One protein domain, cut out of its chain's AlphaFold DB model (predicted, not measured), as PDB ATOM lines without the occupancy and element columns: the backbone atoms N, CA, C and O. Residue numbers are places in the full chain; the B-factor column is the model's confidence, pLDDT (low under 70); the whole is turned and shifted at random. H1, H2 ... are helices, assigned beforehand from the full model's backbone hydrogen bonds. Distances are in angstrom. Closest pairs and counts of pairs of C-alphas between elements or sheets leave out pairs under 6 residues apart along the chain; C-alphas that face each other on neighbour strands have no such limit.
ATOM      1  N   ALA A  24     125.959 119.701 136.455       47.47
ATOM      2  CA  ALA A  24     126.250 120.864 135.642       47.47
ATOM      3  C   ALA A  24     125.791 122.106 136.431       47.47
ATOM      4  O   ALA A  24     124.910 122.863 136.043       47.47
ATOM      5  N   ALA A  25     126.353 122.278 137.629       43.59
ATOM      6  CA  ALA A  25     126.337 123.551 138.307       43.59
ATOM      7  C   ALA A  25     127.286 124.439 137.510       43.59
ATOM      8  O   ALA A  25     128.455 124.082 137.362       43.59
ATOM      9  N   ASN A  26     126.772 125.553 136.987       49.16
ATOM     10  CA  ASN A  26     127.575 126.611 136.379       49.16
ATOM     11  C   ASN A  26     128.755 126.932 137.327       49.16
ATOM     12  O   ASN A  26     128.497 127.446 138.423       49.16
ATOM     13  N   PRO A  27     130.026 126.602 136.996       52.69
ATOM     14  CA  PRO A  27     131.147 127.028 137.824       52.69
ATOM     15  C   PRO A  27     131.170 128.565 137.953       52.69
ATOM     16  O   PRO A  27     130.727 129.272 137.049       52.69
ATOM     17  N   PRO A  28     131.674 129.134 139.060       50.31
ATOM     18  CA  PRO A  28     131.820 130.584 139.163       50.31
ATOM     19  C   PRO A  28     132.710 131.096 138.015       50.31
ATOM     20  O   PRO A  28     133.836 130.628 137.874       50.31
ATOM     21  N   GLY A  29     132.203 132.033 137.204       54.00
ATOM     22  CA  GLY A  29     132.898 132.544 136.011       54.00
ATOM     23  C   GLY A  29     132.450 131.940 134.673       54.00
ATOM     24  O   GLY A  29     133.144 132.127 133.683       54.00
ATOM     25  N   THR A  30     131.323 131.224 134.626       53.53
ATOM     26  CA  THR A  30     130.750 130.688 133.382       53.53
ATOM     27  C   THR A  30     130.428 131.772 132.377       53.53
ATOM     28  O   THR A  30     129.648 132.650 132.732       53.53
ATOM     29  N   GLY A  31     130.996 131.626 131.173       53.44
ATOM     30  CA  GLY A  31     130.529 132.184 129.903       53.44
ATOM     31  C   GLY A  31     130.411 133.700 129.872       53.44
ATOM     32  O   GLY A  31     129.788 134.326 130.728       53.44
ATOM     33  N   LYS A  32     130.967 134.363 128.856       48.16
ATOM     34  CA  LYS A  32     130.514 135.742 128.629       48.16
ATOM     35  C   LYS A  32     128.998 135.687 128.383       48.16
ATOM     36  O   LYS A  32     128.582 134.871 127.564       48.16
ATOM     37  N   PRO A  33     128.180 136.545 129.024       51.00
ATOM     38  CA  PRO A  33     126.775 136.666 128.660       51.00
ATOM     39  C   PRO A  33     126.666 136.835 127.141       51.00
ATOM     40  O   PRO A  33     127.250 137.769 126.585       51.00
ATOM     41  N   GLY A  34     125.991 135.894 126.480       55.16
ATOM     42  CA  GLY A  34     125.813 135.891 125.028       55.16
ATOM     43  C   GLY A  34     126.889 135.167 124.207       55.16
ATOM     44  O   GLY A  34     126.898 135.339 122.991       55.16
ATOM     45  N   GLN A  35     127.779 134.367 124.807       58.56
ATOM     46  CA  GLN A  35     128.736 133.572 124.035       58.56
ATOM     47  C   GLN A  35     128.044 132.360 123.393       58.56
ATOM     48  O   GLN A  35     127.532 131.457 124.057       58.56
ATOM     49  N   SER A  36     128.016 132.372 122.067       71.06
ATOM     50  CA  SER A  36     127.420 131.335 121.235       71.06
ATOM     51  C   SER A  36     128.498 130.336 120.803       71.06
ATOM     52  O   SER A  36     129.597 130.751 120.436       71.06
ATOM     53  N   CYS A  37     128.212 129.030 120.797       74.19
ATOM     54  CA  CYS A  37     129.151 128.037 120.241       74.19
ATOM     55  C   CYS A  37     129.380 128.219 118.735       74.19
ATOM     56  O   CYS A  37     130.387 127.767 118.208       74.19
ATOM     57  N   GLN A  38     128.467 128.912 118.066       76.38
ATOM     58  CA  GLN A  38     128.488 129.237 116.650       76.38
ATOM     59  C   GLN A  38     129.708 130.082 116.288       76.38
ATOM     60  O   GLN A  38     130.244 129.963 115.194       76.38
ATOM     61  N   GLU A  39     130.178 130.924 117.213       78.12
ATOM     62  CA  GLU A  39     131.398 131.716 117.022       78.12
ATOM     63  C   GLU A  39     132.674 130.864 117.122       78.12
ATOM     64  O   GLU A  39     133.748 131.323 116.740       78.12
ATOM     65  N   LEU A  40     132.568 129.641 117.656       79.56
ATOM     66  CA  LEU A  40     133.678 128.706 117.822       79.56
ATOM     67  C   LEU A  40     133.772 127.693 116.677       79.56
ATOM     68  O   LEU A  40     134.752 126.951 116.631       79.56
ATOM     69  N   GLU A  41     132.797 127.648 115.765       81.88
ATOM     70  CA  GLU A  41     132.795 126.734 114.617       81.88
ATOM     71  C   GLU A  41     134.090 126.852 113.787       81.88
ATOM     72  O   GLU A  41     134.605 127.959 113.583       81.88
ATOM     73  N   PRO A  42     134.685 125.721 113.353       81.69
ATOM     74  CA  PRO A  42     134.215 124.340 113.537       81.69
ATOM     75  C   PRO A  42     134.653 123.692 114.870       81.69
ATOM     76  O   PRO A  42     134.428 122.502 115.100       81.69
ATOM     77  N   ASN A  43     135.342 124.425 115.752       84.06
ATOM     78  CA  ASN A  43     135.869 123.925 117.025       84.06
ATOM     79  C   ASN A  43     134.804 123.945 118.126       84.06
ATOM     80  O   ASN A  43     134.902 124.669 119.119       84.06
ATOM     81  N   VAL A  44     133.800 123.096 117.965       85.06
ATOM     82  CA  VAL A  44     132.638 123.014 118.852       85.06
ATOM     83  C   VAL A  44     132.794 121.939 119.930       85.06
ATOM     84  O   VAL A  44     133.664 121.069 119.824       85.06
ATOM     85  N   PRO A  45     131.990 121.976 121.010       84.88
ATOM     86  CA  PRO A  45     132.115 121.019 122.101       84.88
ATOM     87  C   PRO A  45     132.006 119.560 121.631       84.88
ATOM     88  O   PRO A  45     131.016 119.138 121.030       84.88
ATOM     89  N   GLY A  46     133.011 118.753 121.976       85.25
ATOM     90  CA  GLY A  46     133.039 117.329 121.635       85.25
ATOM     91  C   GLY A  46     133.237 117.082 120.134       85.25
ATOM     92  O   GLY A  46     134.123 117.670 119.534       85.25
ATOM     93  N   HIS A  47     132.432 116.184 119.554       86.38
ATOM     94  CA  HIS A  47     132.409 115.878 118.110       86.38
ATOM     95  C   HIS A  47     131.110 116.395 117.466       86.38
ATOM     96  O   HIS A  47     130.501 115.737 116.619       86.38
ATOM     97  N   ALA A  48     130.608 117.531 117.959       87.31
ATOM     98  CA  ALA A  48     129.342 118.093 117.504       87.31
ATOM     99  C   ALA A  48     129.366 118.451 116.010       87.31
ATOM    100  O   ALA A  48     128.369 118.205 115.335       87.31
ATOM    101  N   ASN A  49     130.498 118.930 115.492       86.50
ATOM    102  CA  ASN A  49     130.720 119.248 114.076       86.50
ATOM    103  C   ASN A  49     130.470 118.054 113.130       86.50
ATOM    104  O   ASN A  49     130.018 118.236 112.005       86.50
ATOM    105  N   GLU A  50     130.718 116.825 113.588       87.06
ATOM    106  CA  GLU A  50     130.498 115.588 112.822       87.06
ATOM    107  C   GLU A  50     129.128 114.946 113.094       87.06
ATOM    108  O   GLU A  50     128.819 113.877 112.568       87.06
ATOM    109  N   SER A  51     128.300 115.571 113.935       87.31
ATOM    110  CA  SER A  51     127.017 115.027 114.376       87.31
ATOM    111  C   SER A  51     125.851 115.779 113.716       87.31
ATOM    112  O   SER A  51     125.581 116.924 114.099       87.31
ATOM    113  N   PRO A  52     125.123 115.159 112.765       87.69
ATOM    114  CA  PRO A  52     123.928 115.755 112.175       87.69
ATOM    115  C   PRO A  52     122.882 116.112 113.237       87.69
ATOM    116  O   PRO A  52     122.642 115.353 114.179       87.69
ATOM    117  N   GLY A  53     122.262 117.281 113.094       86.25
ATOM    118  CA  GLY A  53     121.254 117.818 114.003       86.25
ATOM    119  C   GLY A  53     121.797 118.289 115.354       86.25
ATOM    120  O   GLY A  53     121.004 118.645 116.230       86.25
ATOM    121  N   SER A  54     123.118 118.286 115.560       86.44
ATOM    122  CA  SER A  54     123.698 118.741 116.821       86.44
ATOM    123  C   SER A  54     123.375 120.221 117.069       86.44
ATOM    124  O   SER A  54     123.550 121.052 116.179       86.44
ATOM    125  N   PRO A  55     122.945 120.594 118.286       81.00
ATOM    126  CA  PRO A  55     122.655 121.986 118.628       81.00
ATOM    127  C   PRO A  55     123.906 122.876 118.646       81.00
ATOM    128  O   PRO A  55     123.777 124.094 118.621       81.00
ATOM    129  N   PHE A  56     125.095 122.277 118.690       82.50
ATOM    130  CA  PHE A  56     126.375 122.973 118.592       82.50
ATOM    131  C   PHE A  56     127.006 122.830 117.202       82.50
ATOM    132  O   PHE A  56     128.213 122.940 117.104       82.50
ATOM    133  N   ASN A  57     126.232 122.451 116.187       85.88
ATOM    134  CA  ASN A  57     126.682 122.344 114.802       85.88
ATOM    135  C   ASN A  57     125.607 122.956 113.917       85.88
ATOM    136  O   ASN A  57     124.700 122.241 113.491       85.88
ATOM    137  N   GLU A  58     125.600 124.276 113.766       82.75
ATOM    138  CA  GLU A  58     124.454 124.947 113.150       82.75
ATOM    139  C   GLU A  58     124.361 124.749 111.642       82.75
ATOM    140  O   GLU A  58     125.353 124.794 110.907       82.75
ATOM    141  N   GLU A  59     123.118 124.585 111.184       84.62
ATOM    142  CA  GLU A  59     122.834 124.565 109.759       84.62
ATOM    143  C   GLU A  59     123.223 125.906 109.119       84.62
ATOM    144  O   GLU A  59     122.789 126.975 109.551       84.62
ATOM    145  N   GLY A  60     124.030 125.849 108.058       78.12
ATOM    146  CA  GLY A  60     124.401 127.024 107.266       78.12
ATOM    147  C   GLY A  60     125.649 127.776 107.737       78.12
ATOM    148  O   GLY A  60     125.994 128.776 107.107       78.12
ATOM    149  N   ILE A  61     126.337 127.295 108.782       79.31
ATOM    150  CA  ILE A  61     127.698 127.737 109.131       79.31
ATOM    151  C   ILE A  61     128.709 126.768 108.509       79.31
ATOM    152  O   ILE A  61     129.217 127.039 107.424       79.31
ATOM    153  N   ASP A  62     128.915 125.612 109.147       78.31
ATOM    154  CA  ASP A  62     129.868 124.575 108.719       78.31
ATOM    155  C   ASP A  62     129.208 123.198 108.503       78.31
ATOM    156  O   ASP A  62     129.875 122.222 108.154       78.31
ATOM    157  N   SER A  63     127.878 123.110 108.637       82.12
ATOM    158  CA  SER A  63     127.113 121.882 108.408       82.12
ATOM    159  C   SER A  63     125.834 122.134 107.615       82.12
ATOM    160  O   SER A  63     125.069 123.051 107.902       82.12
ATOM    161  N   ALA A  64     125.588 121.305 106.598       83.62
ATOM    162  CA  ALA A  64     124.337 121.317 105.831       83.62
ATOM    163  C   ALA A  64     123.218 120.516 106.517       83.62
ATOM    164  O   ALA A  64     122.048 120.694 106.209       83.62
ATOM    165  N   GLU A  65     123.581 119.627 107.441       85.69
ATOM    166  CA  GLU A  65     122.654 118.799 108.219       85.69
ATOM    167  C   GLU A  65     122.717 119.198 109.698       85.69
ATOM    168  O   GLU A  65     122.539 118.369 110.589       85.69
ATOM    169  N   GLY A  66     123.056 120.459 109.965       85.62
ATOM    170  CA  GLY A  66     123.241 120.993 111.303       85.62
ATOM    171  C   GLY A  66     121.944 121.085 112.110       85.62
ATOM    172  O   GLY A  66     120.839 120.912 111.597       85.62
ATOM    173  N   GLY A  67     122.072 121.318 113.413       85.44
ATOM    174  CA  GLY A  67     120.940 121.598 114.289       85.44
ATOM    175  C   GLY A  67     120.518 123.068 114.268       85.44
ATOM    176  O   GLY A  67     121.148 123.926 113.657       85.44
ATOM    177  N   ILE A  68     119.454 123.361 115.017       82.69
ATOM    178  CA  ILE A  68     118.892 124.712 115.214       82.69
ATOM    179  C   ILE A  68     119.146 125.236 116.636       82.69
ATOM    180  O   ILE A  68     118.319 125.935 117.223       82.69
ATOM    181  N   GLY A  69     120.263 124.832 117.246       75.75
ATOM    182  CA  GLY A  69     120.527 125.082 118.664       75.75
ATOM    183  C   GLY A  69     120.589 126.564 119.036       75.75
ATOM    184  O   GLY A  69     120.075 126.934 120.091       75.75
ATOM    185  N   GLY A  70     121.123 127.433 118.170       72.56
ATOM    186  CA  GLY A  70     121.196 128.881 118.407       72.56
ATOM    187  C   GLY A  70     119.852 129.583 118.390       72.56
ATOM    188  O   GLY A  70     119.661 130.548 119.122       72.56
ATOM    189  N   GLN A  71     118.877 129.054 117.647       75.88
ATOM    190  CA  GLN A  71     117.499 129.562 117.665       75.88
ATOM    191  C   GLN A  71     116.816 129.332 119.020       75.88
ATOM    192  O   GLN A  71     115.862 130.025 119.374       75.88
ATOM    193  N   HIS A  72     117.298 128.352 119.784       72.88
ATOM    194  CA  HIS A  72     116.780 127.999 121.103       72.88
ATOM    195  C   HIS A  72     117.704 128.437 122.243       72.88
ATOM    196  O   HIS A  72     117.445 128.116 123.406       72.88
ATOM    197  N   TYR A  73     118.768 129.175 121.925       69.75
ATOM    198  CA  TYR A  73     119.750 129.605 122.899       69.75
ATOM    199  C   TYR A  73     119.202 130.736 123.768       69.75
ATOM    200  O   TYR A  73     118.687 131.741 123.286       69.75
ATOM    201  N   ASN A  74     119.354 130.581 125.078       67.12
ATOM    202  CA  ASN A  74     119.237 131.671 126.037       67.12
ATOM    203  C   ASN A  74     120.600 131.827 126.711       67.12
ATOM    204  O   ASN A  74     121.197 130.821 127.092       67.12
ATOM    205  N   GLU A  75     121.058 133.066 126.879       59.69
ATOM    206  CA  GLU A  75     122.334 133.446 127.507       59.69
ATOM    207  C   GLU A  75     122.573 132.862 128.912       59.69
ATOM    208  O   GLU A  75     123.701 132.860 129.381       59.69
ATOM    209  N   ASN A  76     121.539 132.330 129.573       62.22
ATOM    210  CA  ASN A  76     121.634 131.663 130.876       62.22
ATOM    211  C   ASN A  76     121.539 130.122 130.800       62.22
ATOM    212  O   ASN A  76     121.397 129.456 131.828       62.22
ATOM    213  N   SER A  77     121.520 129.531 129.603       63.25
ATOM    214  CA  SER A  77     121.309 128.087 129.417       63.25
ATOM    215  C   SER A  77     122.573 127.280 129.700       63.25
ATOM    216  O   SER A  77     123.672 127.730 129.416       63.25
ATOM    217  N   GLN A  78     122.432 126.021 130.134       58.50
ATOM    218  CA  GLN A  78     123.569 125.095 130.330       58.50
ATOM    219  C   GLN A  78     124.411 124.845 129.063       58.50
ATOM    220  O   GLN A  78     125.530 124.350 129.163       58.50
ATOM    221  N   TYR A  79     123.883 125.186 127.885       60.41
ATOM    222  CA  TYR A  79     124.636 125.198 126.635       60.41
ATOM    223  C   TYR A  79     125.844 126.153 126.704       60.41
ATOM    224  O   TYR A  79     126.911 125.805 126.202       60.41
ATOM    225  N   ASP A  80     125.720 127.268 127.432       65.38
ATOM    226  CA  ASP A  80     126.792 128.247 127.657       65.38
ATOM    227  C   ASP A  80     127.991 127.629 128.383       65.38
ATOM    228  O   ASP A  80     129.131 127.903 128.037       65.38
ATOM    229  N   VAL A  81     127.776 126.679 129.302       73.25
ATOM    230  CA  VAL A  81     128.883 125.971 129.976       73.25
ATOM    231  C   VAL A  81     129.749 125.210 128.987       73.25
ATOM    232  O   VAL A  81     130.973 125.247 129.085       73.25
ATOM    233  N   ALA A  82     129.120 124.470 128.073       76.88
ATOM    234  CA  ALA A  82     129.844 123.646 127.116       76.88
ATOM    235  C   ALA A  82     130.645 124.530 126.151       76.88
ATOM    236  O   ALA A  82     131.815 124.246 125.895       76.88
ATOM    237  N   CYS A  83     130.043 125.630 125.690       75.94
ATOM    238  CA  CYS A  83     130.706 126.619 124.842       75.94
ATOM    239  C   CYS A  83     131.840 127.332 125.575       75.94
ATOM    240  O   CYS A  83     132.945 127.422 125.051       75.94
ATOM    241  N   PHE A  84     131.610 127.759 126.813       75.94
ATOM    242  CA  PHE A  84     132.624 128.363 127.666       75.94
ATOM    243  C   PHE A  84     133.822 127.429 127.866       75.94
ATOM    244  O   PHE A  84     134.961 127.819 127.638       75.94
ATOM    245  N   GLN A  85     133.581 126.164 128.218       77.94
ATOM    246  CA  GLN A  85     134.650 125.175 128.382       77.94
ATOM    247  C   GLN A  85     135.424 124.908 127.089       77.94
ATOM    248  O   GLN A  85     136.610 124.589 127.146       77.94
ATOM    249  N   GLN A  86     134.758 124.988 125.938       81.94
ATOM    250  CA  GLN A  86     135.402 124.847 124.641       81.94
ATOM    251  C   GLN A  86     136.244 126.086 124.304       81.94
ATOM    252  O   GLN A  86     137.382 125.933 123.871       81.94
ATOM    253  N   ALA A  87     135.738 127.290 124.576       76.62
ATOM    254  CA  ALA A  87     136.459 128.543 124.375       76.62
ATOM    255  C   ALA A  87     137.715 128.655 125.259       76.62
ATOM    256  O   ALA A  87     138.745 129.104 124.781       76.62
ATOM    257  N   GLU A  88     137.661 128.199 126.513       74.69
ATOM    258  CA  GLU A  88     138.811 128.199 127.439       74.69
ATOM    259  C   GLU A  88     139.899 127.169 127.072       74.69
ATOM    260  O   GLU A  88     141.011 127.219 127.598       74.69
ATOM    261  N   LYS A  89     139.594 126.193 126.206       68.06
ATOM    262  CA  LYS A  89     140.601 125.254 125.681       68.06
ATOM    263  C   LYS A  89     141.431 125.843 124.535       68.06
ATOM    264  O   LYS A  89     142.424 125.213 124.164       68.06
ATOM    265  N   HIS A  90     141.022 126.982 123.980       50.00
ATOM    266  CA  HIS A  90     141.723 127.709 122.921       50.00
ATOM    267  C   HIS A  90     142.607 128.822 123.489       50.00
ATOM    268  O   HIS A  90     143.679 129.051 122.885       50.00
TER     269      HIS A  90
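Overview. This is residues 24 to 90 of the 90 residues of an uncharacterized protein of Actinobacteria bacterium (UniProt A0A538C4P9). What is the main picture? There is little regular structure: a coiled loop, residues 41 to 68, makes one end, residues 24 to 36 the other, and H3 with short H1 packed on it lies between. What makes it up? The 67 printed residues include three named helices, H1, H2, H3 in chain order, holding 17 residues, and no named strand: all helix, compact, radius of gyration of the C-alphas 11.2 A, spans 35 by 24 by 18 A.

Arrangement. What touches H3, residues 79 to 87? H1, residues 37 to 40, does; their closest C-alphas, of Cys 37 and Cys 83, are 5.1 A apart. And H2, residues 69 to 72? It is close but not clearly touching H1, the closest C-alphas, of Gln 38 and Gly 70, being 7.5 A apart; it is apart from H3. Are the helix backbones bonded? In H3 every O i to N i+4 pair is within hydrogen-bond range; H1 and H2 are too short for such a pair.

Along the chain. Where is H3? It runs 12.5 A to C-alpha 87 at (136.459, 128.543, 124.375). The others? H1 spans 5.2 A from C-alpha 37 at (129.151, 128.037, 120.241), H2 5.3 A.

Size, cuts and confidence. How large is it? The farthest C-alphas, of Pro 28 and Ala 64, are 35.4 A apart. Cuts, links, confidence? The printed part has no cut, H1 to H2 is a long link of 28 residues, and pLDDT is under 70 in residues 24 to 35, 73 to 80 and 89 to 90.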